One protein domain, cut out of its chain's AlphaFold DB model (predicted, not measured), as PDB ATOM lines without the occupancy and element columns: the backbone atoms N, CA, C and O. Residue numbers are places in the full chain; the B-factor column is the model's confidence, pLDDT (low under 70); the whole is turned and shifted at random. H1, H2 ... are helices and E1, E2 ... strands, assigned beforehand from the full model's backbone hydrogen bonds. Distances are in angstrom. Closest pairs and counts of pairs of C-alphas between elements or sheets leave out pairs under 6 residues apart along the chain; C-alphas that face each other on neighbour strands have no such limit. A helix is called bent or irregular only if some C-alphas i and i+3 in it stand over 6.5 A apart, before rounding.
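What this domain is: This is residues 205 to 232 and 245 to 326 of the 430 residues of an uncharacterized protein of Acidimicrobiales bacterium (UniProt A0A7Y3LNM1). A long, nearly straight helix, H3, makes the long axis of a rod; H4 folds back beside H3b as a helical hairpin, and H5 packs on residues 255 to 262. A small strand hairpin, E1 and E2, sits near the bend of H3, and residues 223 to 232 stick out at one end. The 110 printed residues hold, in order, E1, E2, H1, H2, H3, H4 and H5, with one antiparallel sheet, E1 - E2; the class is mostly helix. The whole is only just loose, close to extended, with a radius of gyration of the C-alphas of 19.3 A and spans of 70 by 25 by 24 A.

How they stand to each other: E1, residues 206 to 210, and E2, residues 216 to 220, are a hairpin, antiparallel at 164 degrees, with N 209 and O 217 within hydrogen-bond range at 2.9 A. H1, residues 221 to 225, and H2, residues 229 to 232, are only just apart, at 8.3 A. H3, residues 245 to 281, was assigned as one helix by its hydrogen bonds but is bent: C-alphas 252 and 255 are 6.6 A apart, and arms H3a, 245 to 252, and H3b, 255 to 281, stand at a shallow tilt of 14 degrees. The closest C-alphas of E2 and H3b, Ala 216 and Thr 256, are 6.1 A apart. With residues 268 to 279 alone, H3b touches H4, residues 286 to 302, closest at the C-alphas of Leu 272 and Phe 296, 7.1 A; this helical hairpin has a shallow tilt of 12 degrees, opposite ways. With residues 255 to 262 alone, H3b touches H5, residues 312 to 324, closest at the C-alphas of Cys 258 and Leu 318, 5.4 A, the same way at a shallow tilt of 33 degrees, only just short of steep. H4 and H5 are apart. Every O i to N i+4 pair is within hydrogen-bond range in H1, H4 and H5, against 3 of 4 in H3a and 22 of 23 in H3b; H2 is too short for one.

Where its parts are: E1 begins at C-alpha 206, (-13.853, 25.132, 0.053). From first to last C-alpha H3b measures 39.9 A, H4 24.2 A and H5 18.2 A, ending at C-alpha 324, (-4.368, 18.310, 10.580).

The domain as a whole: The C-alphas of Ser 232 and Ser 283 are farthest apart, 70.7 A. Residues 233 to 244 are not printed, and C-alphas 232 and 245 are 17.6 A apart across this cut. Of the links printed whole, none is long. Mean pLDDT of the printed part is 73.6; residues 205 to 232 and 245 to 252 are under 70.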
ATOM      1  N   ASP A 205     -14.470  28.256   3.186       38.78
ATOM      2  CA  ASP A 205     -15.348  28.061   2.023       38.78
ATOM      3  C   ASP A 205     -14.658  27.321   0.868       38.78
ATOM      4  O   ASP A 205     -14.450  27.855  -0.223       38.78
ATOM      5  N   ILE A 206     -14.295  26.055   1.108       38.44
ATOM      6  CA  ILE A 206     -13.853  25.132   0.053       38.44
ATOM      7  C   ILE A 206     -14.840  23.966  -0.039       38.44
ATOM      8  O   ILE A 206     -14.880  23.097   0.836       38.44
ATOM      9  N   THR A 207     -15.612  23.910  -1.129       39.62
ATOM     10  CA  THR A 207     -16.457  22.746  -1.441       39.62
ATOM     11  C   THR A 207     -15.657  21.762  -2.282       39.62
ATOM     12  O   THR A 207     -15.240  22.075  -3.398       39.62
ATOM     13  N   LEU A 208     -15.439  20.564  -1.738       36.44
ATOM     14  CA  LEU A 208     -14.597  19.536  -2.340       36.44
ATOM     15  C   LEU A 208     -15.460  18.356  -2.813       36.44
ATOM     16  O   LEU A 208     -16.011  17.606  -2.007       36.44
ATOM     17  N   LEU A 209     -15.583  18.198  -4.129       39.53
ATOM     18  CA  LEU A 209     -16.309  17.105  -4.771       39.53
ATOM     19  C   LEU A 209     -15.315  16.047  -5.246       39.53
ATOM     20  O   LEU A 209     -14.698  16.201  -6.293       39.53
ATOM     21  N   ILE A 210     -15.155  14.971  -4.472       39.66
ATOM     22  CA  ILE A 210     -14.297  13.837  -4.844       39.66
ATOM     23  C   ILE A 210     -15.143  12.791  -5.569       39.66
ATOM     24  O   ILE A 210     -16.069  12.224  -4.985       39.66
ATOM     25  N   ASN A 211     -14.824  12.518  -6.832       37.34
ATOM     26  CA  ASN A 211     -15.385  11.382  -7.555       37.34
ATOM     27  C   ASN A 211     -14.716  10.065  -7.100       37.34
ATOM     28  O   ASN A 211     -13.605  10.055  -6.581       37.34
ATOM     29  N   HIS A 212     -15.384   8.940  -7.345       32.91
ATOM     30  CA  HIS A 212     -14.929   7.567  -7.117       32.91
ATOM     31  C   HIS A 212     -13.495   7.281  -7.610       32.91
ATOM     32  O   HIS A 212     -12.803   6.466  -7.007       32.91
ATOM     33  N   ASP A 213     -13.037   7.974  -8.653       34.78
ATOM     34  CA  ASP A 213     -11.706   7.785  -9.246       34.78
ATOM     35  C   ASP A 213     -10.617   8.668  -8.605       34.78
ATOM     36  O   ASP A 213      -9.503   8.759  -9.109       34.78
ATOM     37  N   GLY A 214     -10.933   9.349  -7.499       34.41
ATOM     38  CA  GLY A 214     -10.006  10.213  -6.766       34.41
ATOM     39  C   GLY A 214      -9.906  11.639  -7.306       34.41
ATOM     40  O   GLY A 214      -9.293  12.475  -6.655       34.41
ATOM     41  N   ALA A 215     -10.543  11.957  -8.437       37.47
ATOM     42  CA  ALA A 215     -10.591  13.320  -8.959       37.47
ATOM     43  C   ALA A 215     -11.389  14.231  -8.014       37.47
ATOM     44  O   ALA A 215     -12.585  14.010  -7.807       37.47
ATOM     45  N   ALA A 216     -10.734  15.249  -7.456       40.84
ATOM     46  CA  ALA A 216     -11.368  16.267  -6.630       40.84
ATOM     47  C   ALA A 216     -11.628  17.531  -7.460       40.84
ATOM     48  O   ALA A 216     -10.704  18.115  -8.019       40.84
ATOM     49  N   LEU A 217     -12.888  17.954  -7.542       39.66
ATOM     50  CA  LEU A 217     -13.268  19.291  -7.988       39.66
ATOM     51  C   LEU A 217     -13.329  20.189  -6.758       39.66
ATOM     52  O   LEU A 217     -14.139  19.969  -5.855       39.66
ATOM     53  N   VAL A 218     -12.432  21.167  -6.716       40.84
ATOM     54  CA  VAL A 218     -12.313  22.124  -5.620       40.84
ATOM     55  C   VAL A 218     -12.933  23.435  -6.074       40.84
ATOM     56  O   VAL A 218     -12.430  24.072  -6.997       40.84
ATOM     57  N   PHE A 219     -14.027  23.835  -5.436       41.94
ATOM     58  CA  PHE A 219     -14.645  25.137  -5.658       41.94
ATOM     59  C   PHE A 219     -14.283  26.061  -4.495       41.94
ATOM     60  O   PHE A 219     -14.512  25.705  -3.338       41.94
ATOM     61  N   SER A 220     -13.717  27.226  -4.815       38.72
ATOM     62  CA  SER A 220     -13.579  28.349  -3.884       38.72
ATOM     63  C   SER A 220     -14.735  29.320  -4.114       38.72
ATOM     64  O   SER A 220     -15.035  29.649  -5.267       38.72
ATOM     65  N   ASP A 221     -15.373  29.787  -3.041       39.66
ATOM     66  CA  ASP A 221     -16.508  30.716  -3.120       39.66
ATOM     67  C   ASP A 221     -16.149  32.055  -3.792       39.66
ATOM     68  O   ASP A 221     -17.022  32.683  -4.388       39.66
ATOM     69  N   ASP A 222     -14.874  32.459  -3.822       41.09
ATOM     70  CA  ASP A 222     -14.423  33.658  -4.553       41.09
ATOM     71  C   ASP A 222     -14.603  33.535  -6.079       41.09
ATOM     72  O   ASP A 222     -14.840  34.525  -6.783       41.09
ATOM     73  N   ILE A 223     -14.551  32.310  -6.609       42.31
ATOM     74  CA  ILE A 223     -14.754  32.020  -8.039       42.31
ATOM     75  C   ILE A 223     -16.250  32.011  -8.381       42.31
ATOM     76  O   ILE A 223     -16.633  32.334  -9.504       42.31
ATOM     77  N   ILE A 224     -17.103  31.677  -7.411       41.41
ATOM     78  CA  ILE A 224     -18.562  31.608  -7.579       41.41
ATOM     79  C   ILE A 224     -19.215  32.981  -7.335       41.41
ATOM     80  O   ILE A 224     -20.206  33.312  -7.985       41.41
ATOM     81  N   ASN A 225     -18.660  33.791  -6.425       38.47
ATOM     82  CA  ASN A 225     -19.256  35.051  -5.968       38.47
ATOM     83  C   ASN A 225     -18.656  36.317  -6.598       38.47
ATOM     84  O   ASN A 225     -19.245  37.392  -6.451       38.47
ATOM     85  N   SER A 226     -17.531  36.239  -7.320       39.50
ATOM     86  CA  SER A 226     -17.082  37.380  -8.119       39.50
ATOM     87  C   SER A 226     -18.040  37.580  -9.292       39.50
ATOM     88  O   SER A 226     -18.175  36.750 -10.190       39.50
ATOM     89  N   ALA A 227     -18.756  38.701  -9.267       38.56
ATOM     90  CA  ALA A 227     -19.548  39.154 -10.391       38.56
ATOM     91  C   ALA A 227     -18.629  39.295 -11.618       38.56
ATOM     92  O   ALA A 227     -17.829  40.221 -11.715       38.56
ATOM     93  N   ASN A 228     -18.761  38.355 -12.550       42.12
ATOM     94  CA  ASN A 228     -18.264  38.430 -13.919       42.12
ATOM     95  C   ASN A 228     -16.741  38.603 -14.163       42.12
ATOM     96  O   ASN A 228     -16.352  39.382 -15.037       42.12
ATOM     97  N   PRO A 229     -15.849  37.779 -13.574       40.16
ATOM     98  CA  PRO A 229     -14.529  37.563 -14.182       40.16
ATOM     99  C   PRO A 229     -14.659  36.924 -15.579       40.16
ATOM    100  O   PRO A 229     -13.835  37.170 -16.457       40.16
ATOM    101  N   PHE A 230     -15.746  36.177 -15.812       37.03
ATOM    102  CA  PHE A 230     -16.056  35.502 -17.072       37.03
ATOM    103  C   PHE A 230     -16.454  36.471 -18.204       37.03
ATOM    104  O   PHE A 230     -16.081  36.232 -19.347       37.03
ATOM    105  N   GLU A 231     -17.135  37.594 -17.922       38.31
ATOM    106  CA  GLU A 231     -17.463  38.597 -18.960       38.31
ATOM    107  C   GLU A 231     -16.269  39.467 -19.358       38.31
ATOM    108  O   GLU A 231     -16.115  39.746 -20.544       38.31
ATOM    109  N   SER A 232     -15.394  39.865 -18.421       41.31
ATOM    110  CA  SER A 232     -14.171  40.603 -18.798       41.31
ATOM    111  C   SER A 232     -13.220  39.737 -19.634       41.31
ATOM    112  O   SER A 232     -12.515  40.240 -20.503       41.31
ATOM    113  N   ASN A 245      -7.007  26.142 -20.342       45.94
ATOM    114  CA  ASN A 245      -6.806  24.696 -20.308       45.94
ATOM    115  C   ASN A 245      -5.703  24.328 -19.302       45.94
ATOM    116  O   ASN A 245      -5.896  23.445 -18.474       45.94
ATOM    117  N   VAL A 246      -4.572  25.035 -19.290       46.31
ATOM    118  CA  VAL A 246      -3.453  24.684 -18.403       46.31
ATOM    119  C   VAL A 246      -3.854  24.737 -16.926       46.31
ATOM    120  O   VAL A 246      -3.543  23.796 -16.208       46.31
ATOM    121  N   ILE A 247      -4.618  25.742 -16.484       44.50
ATOM    122  CA  ILE A 247      -5.037  25.883 -15.076       44.50
ATOM    123  C   ILE A 247      -6.049  24.800 -14.664       44.50
ATOM    124  O   ILE A 247      -5.931  24.229 -13.580       44.50
ATOM    125  N   GLN A 248      -7.011  24.467 -15.531       43.03
ATOM    126  CA  GLN A 248      -8.042  23.468 -15.230       43.03
ATOM    127  C   GLN A 248      -7.487  22.032 -15.220       43.03
ATOM    128  O   GLN A 248      -7.967  21.199 -14.455       43.03
ATOM    129  N   TRP A 249      -6.440  21.757 -16.009       45.16
ATOM    130  CA  TRP A 249      -5.712  20.485 -15.979       45.16
ATOM    131  C   TRP A 249      -4.669  20.422 -14.841       45.16
ATOM    132  O   TRP A 249      -4.539  19.364 -14.233       45.16
ATOM    133  N   HIS A 250      -3.977  21.522 -14.496       46.16
ATOM    134  CA  HIS A 250      -2.985  21.551 -13.398       46.16
ATOM    135  C   HIS A 250      -3.610  21.432 -12.007       46.16
ATOM    136  O   HIS A 250      -3.110  20.686 -11.165       46.16
ATOM    137  N   LEU A 251      -4.721  22.133 -11.755       47.78
ATOM    138  CA  LEU A 251      -5.441  22.030 -10.480       47.78
ATOM    139  C   LEU A 251      -5.969  20.613 -10.243       47.78
ATOM    140  O   LEU A 251      -6.085  20.181  -9.096       47.78
ATOM    141  N   HIS A 252      -6.253  19.880 -11.322       53.75
ATOM    142  CA  HIS A 252      -6.806  18.540 -11.234       53.75
ATOM    143  C   HIS A 252      -5.777  17.452 -10.911       53.75
ATOM    144  O   HIS A 252      -6.186  16.395 -10.428       53.75
ATOM    145  N   THR A 253      -4.478  17.685 -11.115       71.81
ATOM    146  CA  THR A 253      -3.449  16.650 -10.942       71.81
ATOM    147  C   THR A 253      -2.627  16.863  -9.678       71.81
ATOM    148  O   THR A 253      -2.733  16.063  -8.756       71.81
ATOM    149  N   THR A 254      -1.891  17.966  -9.542       80.62
ATOM    150  CA  THR A 254      -0.897  18.098  -8.460       80.62
ATOM    151  C   THR A 254      -1.521  18.231  -7.069       80.62
ATOM    152  O   THR A 254      -1.044  17.610  -6.120       80.62
ATOM    153  N   LEU A 255      -2.606  19.001  -6.924       83.94
ATOM    154  CA  LEU A 255      -3.295  19.137  -5.631       83.94
ATOM    155  C   LEU A 255      -3.984  17.834  -5.221       83.94
ATOM    156  O   LEU A 255      -3.890  17.415  -4.066       83.94
ATOM    157  N   THR A 256      -4.641  17.180  -6.180       84.88
ATOM    158  CA  THR A 256      -5.266  15.872  -5.981       84.88
ATOM    159  C   THR A 256      -4.227  14.837  -5.559       84.88
ATOM    160  O   THR A 256      -4.435  14.136  -4.570       84.88
ATOM    161  N   ASP A 257      -3.078  14.792  -6.235       87.44
ATOM    162  CA  ASP A 257      -1.982  13.873  -5.925       87.44
ATOM    163  C   ASP A 257      -1.416  14.117  -4.521       87.44
ATOM    164  O   ASP A 257      -1.177  13.162  -3.782       87.44
ATOM    165  N   CYS A 258      -1.276  15.378  -4.097       91.12
ATOM    166  CA  CYS A 258      -0.841  15.718  -2.738       91.12
ATOM    167  C   CYS A 258      -1.835  15.226  -1.675       91.12
ATOM    168  O   CYS A 258      -1.432  14.657  -0.658       91.12
ATOM    169  N   ILE A 259      -3.142  15.386  -1.909       90.44
ATOM    170  CA  ILE A 259      -4.178  14.884  -0.993       90.44
ATOM    171  C   ILE A 259      -4.161  13.352  -0.948       90.44
ATOM    172  O   ILE A 259      -4.177  12.766   0.138       90.44
ATOM    173  N   LEU A 260      -4.092  12.693  -2.107       91.75
ATOM    174  CA  LEU A 260      -4.011  11.235  -2.201       91.75
ATOM    175  C   LEU A 260      -2.763  10.701  -1.495       91.75
ATOM    176  O   LEU A 260      -2.851   9.721  -0.752       91.75
ATOM    177  N   LEU A 261      -1.622  11.372  -1.650       94.12
ATOM    178  CA  LEU A 261      -0.396  11.027  -0.945       94.12
ATOM    179  C   LEU A 261      -0.566  11.160   0.572       94.12
ATOM    180  O   LEU A 261      -0.212  10.235   1.298       94.12
ATOM    181  N   GLY A 262      -1.175  12.245   1.057       94.94
ATOM    182  CA  GLY A 262      -1.496  12.407   2.477       94.94
ATOM    183  C   GLY A 262      -2.406  11.290   3.008       94.94
ATOM    184  O   GLY A 262      -2.190  10.754   4.100       94.94
ATOM    185  N   MET A 263      -3.404  10.867   2.228       94.38
ATOM    186  CA  MET A 263      -4.268   9.732   2.574       94.38
ATOM    187  C   MET A 263      -3.492   8.410   2.643       94.38
ATOM    188  O   MET A 263      -3.688   7.638   3.587       94.38
ATOM    189  N   LEU A 264      -2.595   8.159   1.687       95.44
ATOM    190  CA  LEU A 264      -1.724   6.981   1.677       95.44
ATOM    191  C   LEU A 264      -0.754   6.984   2.861       95.44
ATOM    192  O   LEU A 264      -0.605   5.954   3.518       95.44
ATOM    193  N   GLN A 265      -0.156   8.133   3.184       96.75
ATOM    194  CA  GLN A 265       0.712   8.311   4.349       96.75
ATOM    195  C   GLN A 265      -0.025   7.964   5.642       96.75
ATOM    196  O   GLN A 265       0.456   7.156   6.435       96.75
ATOM    197  N   ARG A 266      -1.236   8.501   5.823       96.56
ATOM    198  CA  ARG A 266      -2.074   8.214   6.992       96.56
ATOM    199  C   ARG A 266      -2.438   6.734   7.100       96.56
ATOM    200  O   ARG A 266      -2.347   6.158   8.179       96.56
ATOM    201  N   SER A 267      -2.877   6.128   6.000       96.25
ATOM    202  CA  SER A 267      -3.255   4.711   5.971       96.25
ATOM    203  C   SER A 267      -2.060   3.804   6.285       96.25
ATOM    204  O   SER A 267      -2.163   2.905   7.118       96.25
ATOM    205  N   GLY A 268      -0.905   4.084   5.671       94.50
ATOM    206  CA  GLY A 268       0.332   3.343   5.902       94.50
ATOM    207  C   GLY A 268       0.822   3.453   7.344       94.50
ATOM    208  O   GLY A 268       1.128   2.428   7.949       94.50
ATOM    209  N   LEU A 269       0.818   4.658   7.925       96.44
ATOM    210  CA  LEU A 269       1.191   4.860   9.328       96.44
ATOM    211  C   LEU A 269       0.264   4.129  10.296       96.44
ATOM    212  O   LEU A 269       0.755   3.433  11.178       96.44
ATOM    213  N   ASN A 270      -1.054   4.220  10.105       96.38
ATOM    214  CA  ASN A 270      -2.003   3.487  10.948       96.38
ATOM    215  C   ASN A 270      -1.779   1.973  10.855       96.38
ATOM    216  O   ASN A 270      -1.754   1.292  11.873       96.38
ATOM    217  N   SER A 271      -1.545   1.445   9.650       96.06
ATOM    218  CA  SER A 271      -1.259   0.019   9.474       96.06
ATOM    219  C   SER A 271       0.038  -0.413  10.169       96.06
ATOM    220  O   SER A 271       0.087  -1.500  10.745       96.06
ATOM    221  N   LEU A 272       1.083   0.419  10.131       96.50
ATOM    222  CA  LEU A 272       2.345   0.161  10.830       96.50
ATOM    223  C   LEU A 272       2.167   0.230  12.352       96.50
ATOM    224  O   LEU A 272       2.681  -0.639  13.055       96.50
ATOM    225  N   ALA A 273       1.401   1.203  12.851       95.12
ATOM    226  CA  ALA A 273       1.070   1.336  14.266       95.12
ATOM    227  C   ALA A 273       0.262   0.131  14.778       95.12
ATOM    228  O   ALA A 273       0.607  -0.442  15.808       95.12
ATOM    229  N   ASP A 274      -0.744  -0.326  14.028       94.06
ATOM    230  CA  ASP A 274      -1.541  -1.509  14.378       94.06
ATOM    231  C   ASP A 274      -0.679  -2.782  14.429       94.06
ATOM    232  O   ASP A 274      -0.790  -3.594  15.355       94.06
ATOM    233  N   GLN A 275       0.228  -2.957  13.462       92.75
ATOM    234  CA  GLN A 275       1.177  -4.074  13.457       92.75
ATOM    235  C   GLN A 275       2.138  -4.006  14.649       92.75
ATOM    236  O   GLN A 275       2.393  -5.027  15.292       92.75
ATOM    237  N   LEU A 276       2.630  -2.816  14.995       92.31
ATOM    238  CA  LEU A 276       3.503  -2.612  16.152       92.31
ATOM    239  C   LEU A 276       2.769  -2.870  17.475       92.31
ATOM    240  O   LEU A 276       3.295  -3.550  18.357       92.31
ATOM    241  N   ALA A 277       1.516  -2.430  17.592       90.38
ATOM    242  CA  ALA A 277       0.666  -2.727  18.738       90.38
ATOM    243  C   ALA A 277       0.417  -4.236  18.881       90.38
ATOM    244  O   ALA A 277       0.436  -4.762  19.992       90.38
ATOM    245  N   SER A 278       0.260  -4.965  17.772       88.06
ATOM    246  CA  SER A 278       0.109  -6.423  17.813       88.06
ATOM    247  C   SER A 278       1.345  -7.130  18.392       88.06
ATOM    248  O   SER A 278       1.199  -8.082  19.164       88.06
ATOM    249  N   LEU A 279       2.552  -6.614  18.125       86.81
ATOM    250  CA  LEU A 279       3.806  -7.138  18.681       86.81
ATOM    251  C   LEU A 279       3.898  -6.973  20.201       86.81
ATOM    252  O   LEU A 279       4.488  -7.826  20.863       86.81
ATOM    253  N   SER A 280       3.302  -5.918  20.769       76.31
ATOM    254  CA  SER A 280       3.348  -5.670  22.216       76.31
ATOM    255  C   SER A 280       2.563  -6.701  23.028       76.31
ATOM    256  O   SER A 280       2.909  -6.988  24.175       76.31
ATOM    257  N   THR A 281       1.535  -7.293  22.419       80.06
ATOM    258  CA  THR A 281       0.648  -8.274  23.060       80.06
ATOM    259  C   THR A 281       1.161  -9.716  22.986       80.06
ATOM    260  O   THR A 281       0.669 -10.578  23.717       80.06
ATOM    261  N   GLY A 282       2.149  -9.992  22.128       73.88
ATOM    262  CA  GLY A 282       2.683 -11.330  21.864       73.88
ATOM    263  C   GLY A 282       4.071 -11.593  22.456       73.88
ATOM    264  O   GLY A 282       4.723 -10.721  23.029       73.88
ATOM    265  N   SER A 283       4.555 -12.831  22.300       75.00
ATOM    266  CA  SER A 283       5.973 -13.124  22.531       75.00
ATOM    267  C   SER A 283       6.824 -12.390  21.490       75.00
ATOM    268  O   SER A 283       6.448 -12.418  20.317       75.00
ATOM    269  N   PRO A 284       7.975 -11.804  21.861       70.81
ATOM    270  CA  PRO A 284       8.831 -11.099  20.914       70.81
ATOM    271  C   PRO A 284       9.316 -12.053  19.812       70.81
ATOM    272  O   PRO A 284      10.160 -12.917  20.061       70.81
ATOM    273  N   ASP A 285       8.781 -11.894  18.599       82.00
ATOM    274  CA  ASP A 285       9.212 -12.622  17.406       82.00
ATOM    275  C   ASP A 285      10.123 -11.732  16.553       82.00
ATOM    276  O   ASP A 285       9.719 -10.692  16.026       82.00
ATOM    277  N   ILE A 286      11.376 -12.166  16.418       84.25
ATOM    278  CA  ILE A 286      12.411 -11.482  15.639       84.25
ATOM    279  C   ILE A 286      12.015 -11.385  14.162       84.25
ATOM    280  O   ILE A 286      12.285 -10.368  13.530       84.25
ATOM    281  N   ASN A 287      11.370 -12.411  13.603       86.00
ATOM    282  CA  ASN A 287      11.028 -12.426  12.182       86.00
ATOM    283  C   ASN A 287       9.943 -11.396  11.866       86.00
ATOM    284  O   ASN A 287      10.045 -10.680  10.869       86.00
ATOM    285  N   ILE A 288       8.940 -11.281  12.740       87.81
ATOM    286  CA  ILE A 288       7.872 -10.289  12.585       87.81
ATOM    287  C   ILE A 288       8.453  -8.881  12.739       87.81
ATOM    288  O   ILE A 288       8.187  -8.022  11.898       87.81
ATOM    289  N   LEU A 289       9.322  -8.655  13.729       91.00
ATOM    290  CA  LEU A 289      10.002  -7.370  13.897       91.00
ATOM    291  C   LEU A 289      10.828  -6.977  12.659       91.00
ATOM    292  O   LEU A 289      10.745  -5.834  12.217       91.00
ATOM    293  N   LEU A 290      11.592  -7.905  12.075       90.00
ATOM    294  CA  LEU A 290      12.370  -7.647  10.855       90.00
ATOM    295  C   LEU A 290      11.466  -7.293   9.669       90.00
ATOM    296  O   LEU A 290      11.761  -6.350   8.936       90.00
ATOM    297  N   SER A 291      10.347  -8.003   9.507       92.75
ATOM    298  CA  SER A 291       9.376  -7.690   8.453       92.75
ATOM    299  C   SER A 291       8.751  -6.302   8.637       92.75
ATOM    300  O   SER A 291       8.587  -5.566   7.663       92.75
ATOM    301  N   LEU A 292       8.485  -5.899   9.885       94.69
ATOM    302  CA  LEU A 292       7.944  -4.583  10.212       94.69
ATOM    303  C   LEU A 292       8.972  -3.471   9.971       94.69
ATOM    304  O   LEU A 292       8.626  -2.424   9.430       94.69
ATOM    305  N   GLN A 293      10.244  -3.702  10.303       94.88
ATOM    306  CA  GLN A 293      11.334  -2.779   9.975       94.88
ATOM    307  C   GLN A 293      11.489  -2.590   8.467       94.88
ATOM    308  O   GLN A 293      11.658  -1.463   8.001       94.88
ATOM    309  N   GLU A 294      11.412  -3.673   7.694       95.31
ATOM    310  CA  GLU A 294      11.476  -3.601   6.236       95.31
ATOM    311  C   GLU A 294      10.274  -2.835   5.667       95.31
ATOM    312  O   GLU A 294      10.440  -1.985   4.791       95.31
ATOM    313  N   ALA A 295       9.070  -3.088   6.189       94.81
ATOM    314  CA  ALA A 295       7.861  -2.367   5.805       94.81
ATOM    315  C   ALA A 295       7.958  -0.869   6.135       94.81
ATOM    316  O   ALA A 295       7.653  -0.039   5.277       94.81
ATOM    317  N   PHE A 296       8.449  -0.514   7.325       96.12
ATOM    318  CA  PHE A 296       8.677   0.875   7.728       96.12
ATOM    319  C   PHE A 296       9.727   1.560   6.840       96.12
ATOM    320  O   PHE A 296       9.512   2.675   6.367       96.12
ATOM    321  N   ALA A 297      10.836   0.880   6.539       94.38
ATOM    322  CA  ALA A 297      11.870   1.399   5.645       94.38
ATOM    323  C   ALA A 297      11.336   1.631   4.223       94.38
ATOM    324  O   ALA A 297      11.608   2.674   3.626       94.38
ATOM    325  N   LYS A 298      10.534   0.696   3.696       95.38
ATOM    326  CA  LYS A 298       9.849   0.845   2.404       95.38
ATOM    327  C   LYS A 298       8.883   2.023   2.424       95.38
ATOM    328  O   LYS A 298       8.967   2.857   1.534       95.38
ATOM    329  N   PHE A 299       8.032   2.130   3.446       95.69
ATOM    330  CA  PHE A 299       7.101   3.248   3.612       95.69
ATOM    331  C   PHE A 299       7.833   4.594   3.623       95.69
ATOM    332  O   PHE A 299       7.460   5.506   2.885       95.69
ATOM    333  N   LYS A 300       8.921   4.696   4.397       95.12
ATOM    334  CA  LYS A 300       9.742   5.906   4.468       95.12
ATOM    335  C   LYS A 300      10.350   6.276   3.112       95.12
ATOM    336  O   LYS A 300      10.418   7.451   2.780       95.12
ATOM    337  N   ALA A 301      10.799   5.288   2.343       92.00
ATOM    338  CA  ALA A 301      11.451   5.518   1.057       92.00
ATOM    339  C   ALA A 301      10.468   5.836  -0.083       92.00
ATOM    340  O   ALA A 301      10.827   6.579  -0.991       92.00
ATOM    341  N   SER A 302       9.263   5.256  -0.075       93.00
ATOM    342  CA  SER A 302       8.324   5.368  -1.198       93.00
ATOM    343  C   SER A 302       7.167   6.332  -0.960       93.00
ATOM    344  O   SER A 302       6.751   6.990  -1.906       93.00
ATOM    345  N   ILE A 303       6.648   6.431   0.268       92.38
ATOM    346  CA  ILE A 303       5.390   7.136   0.576       92.38
ATOM    347  C   ILE A 303       5.624   8.366   1.467       92.38
ATOM    348  O   ILE A 303       4.903   9.359   1.347       92.38
ATOM    349  N   TRP A 304       6.645   8.357   2.327       94.31
ATOM    350  CA  TRP A 304       6.925   9.463   3.249       94.31
ATOM    351  C   TRP A 304       7.715  10.609   2.599       94.31
ATOM    352  O   TRP A 304       8.935  10.714   2.730       94.31
ATOM    353  N   TRP A 305       6.999  11.487   1.901       91.06
ATOM    354  CA  TRP A 305       7.554  12.675   1.255       91.06
ATOM    355  C   TRP A 305       7.060  13.929   1.973       91.06
ATOM    356  O   TRP A 305       5.875  14.040   2.290       91.06
ATOM    357  N   HIS A 306       7.978  14.869   2.202       86.19
ATOM    358  CA  HIS A 306       7.657  16.199   2.732       86.19
ATOM    359  C   HIS A 306       7.420  17.211   1.604       86.19
ATOM    360  O   HIS A 306       6.701  18.178   1.791       86.19
ATOM    361  N   HIS A 307       8.009  16.975   0.430       86.44
ATOM    362  CA  HIS A 307       7.900  17.851  -0.733       86.44
ATOM    363  C   HIS A 307       7.627  16.979  -1.960       86.44
ATOM    364  O   HIS A 307       8.398  16.060  -2.231       86.44
ATOM    365  N   VAL A 308       6.522  17.230  -2.661       81.25
ATOM    366  CA  VAL A 308       6.064  16.451  -3.826       81.25
ATOM    367  C   VAL A 308       6.467  17.123  -5.132       81.25
ATOM    368  O   VAL A 308       6.828  16.439  -6.086       81.25
ATOM    369  N   SER A 309       6.443  18.455  -5.180       77.12
ATOM    370  CA  SER A 309       6.838  19.232  -6.356       77.12
ATOM    371  C   SER A 309       7.722  20.420  -5.971       77.12
ATOM    372  O   SER A 309       7.822  20.790  -4.802       77.12
ATOM    373  N   GLU A 310       8.375  21.025  -6.966       77.12
ATOM    374  CA  GLU A 310       9.066  22.313  -6.800       77.12
ATOM    375  C   GLU A 310       8.083  23.466  -6.527       77.12
ATOM    376  O   GLU A 310       8.481  24.520  -6.035       77.12
ATOM    377  N   GLU A 311       6.796  23.268  -6.826       74.75
ATOM    378  CA  GLU A 311       5.760  24.276  -6.650       74.75
ATOM    379  C   GLU A 311       5.240  24.286  -5.205       74.75
ATOM    380  O   GLU A 311       4.773  23.281  -4.665       74.75
ATOM    381  N   GLU A 312       5.304  25.456  -4.571       78.25
ATOM    382  CA  GLU A 312       5.037  25.622  -3.139       78.25
ATOM    383  C   GLU A 312       3.589  25.265  -2.758       78.25
ATOM    384  O   GLU A 312       3.350  24.669  -1.708       78.25
ATOM    385  N   THR A 313       2.619  25.530  -3.639       84.62
ATOM    386  CA  THR A 313       1.185  25.354  -3.358       84.62
ATOM    387  C   THR A 313       0.802  23.902  -3.050       84.62
ATOM    388  O   THR A 313       0.043  23.654  -2.114       84.62
ATOM    389  N   GLY A 314       1.336  22.926  -3.795       85.50
ATOM    390  CA  GLY A 314       1.056  21.504  -3.547       85.50
ATOM    391  C   GLY A 314       1.625  21.030  -2.209       85.50
ATOM    392  O   GLY A 314       0.939  20.365  -1.428       85.50
ATOM    393  N   ASN A 315       2.847  21.464  -1.898       90.44
ATOM    394  CA  ASN A 315       3.509  21.152  -0.633       90.44
ATOM    395  C   ASN A 315       2.768  21.775   0.560       90.44
ATOM    396  O   ASN A 315       2.597  21.111   1.578       90.44
ATOM    397  N   LEU A 316       2.249  23.003   0.428       90.88
ATOM    398  CA  LEU A 316       1.430  23.644   1.465       90.88
ATOM    399  C   LEU A 316       0.162  22.837   1.774       90.88
ATOM    400  O   LEU A 316      -0.182  22.661   2.943       90.88
ATOM    401  N   VAL A 317      -0.512  22.302   0.751       91.12
ATOM    402  CA  VAL A 317      -1.699  21.453   0.941       91.12
ATOM    403  C   VAL A 317      -1.337  20.131   1.617       91.12
ATOM    404  O   VAL A 317      -2.028  19.720   2.553       91.12
ATOM    405  N   LEU A 318      -0.245  19.483   1.200       93.44
ATOM    406  CA  LEU A 318       0.231  18.262   1.851       93.44
ATOM    407  C   LEU A 318       0.590  18.516   3.322       93.44
ATOM    408  O   LEU A 318       0.144  17.763   4.187       93.44
ATOM    409  N   HIS A 319       1.317  19.592   3.626       94.62
ATOM    410  CA  HIS A 319       1.675  19.961   4.996       94.62
ATOM    411  C   HIS A 319       0.451  20.294   5.851       94.62
ATOM    412  O   HIS A 319       0.357  19.843   6.993       94.62
ATOM    413  N   ALA A 320      -0.528  21.018   5.306       93.69
ATOM    414  CA  ALA A 320      -1.783  21.278   6.002       93.69
ATOM    415  C   ALA A 320      -2.523  19.968   6.322       93.69
ATOM    416  O   ALA A 320      -3.038  19.797   7.431       93.69
ATOM    417  N   TYR A 321      -2.537  19.013   5.385       93.31
ATOM    418  CA  TYR A 321      -3.119  17.690   5.606       93.31
ATOM    419  C   TYR A 321      -2.349  16.890   6.671       93.31
ATOM    420  O   TYR A 321      -2.964  16.341   7.590       93.31
ATOM    421  N   GLN A 322      -1.017  16.848   6.583       95.62
ATOM    422  CA  GLN A 322      -0.137  16.177   7.544       95.62
ATOM    423  C   GLN A 322      -0.311  16.748   8.954       95.62
ATOM    424  O   GLN A 322      -0.506  15.982   9.897       95.62
ATOM    425  N   SER A 323      -0.336  18.075   9.087       95.75
ATOM    426  CA  SER A 323      -0.541  18.780  10.355       95.75
ATOM    427  C   SER A 323      -1.923  18.494  10.948       95.75
ATOM    428  O   SER A 323      -2.035  18.085  12.105       95.75
ATOM    429  N   LYS A 324      -2.990  18.594  10.141       96.06
ATOM    430  CA  LYS A 324      -4.368  18.310  10.580       96.06
ATOM    431  C   LYS A 324      -4.529  16.890  11.123       96.06
ATOM    432  O   LYS A 324      -5.295  16.670  12.061       96.06
ATOM    433  N   HIS A 325      -3.833  15.928  10.525       94.81
ATOM    434  CA  HIS A 325      -3.873  14.527  10.934       94.81
ATOM    435  C   HIS A 325      -2.741  14.117  11.880       94.81
ATOM    436  O   HIS A 325      -2.688  12.940  12.233       94.81
ATOM    437  N   LYS A 326      -1.889  15.058  12.309       95.69
ATOM    438  CA  LYS A 326      -0.721  14.810  13.168       95.69
ATOM    439  C   LYS A 326       0.156  13.666  12.654       95.69
ATOM    440  O   LYS A 326       0.576  12.796  13.412       95.69
TER     441      LYS A 326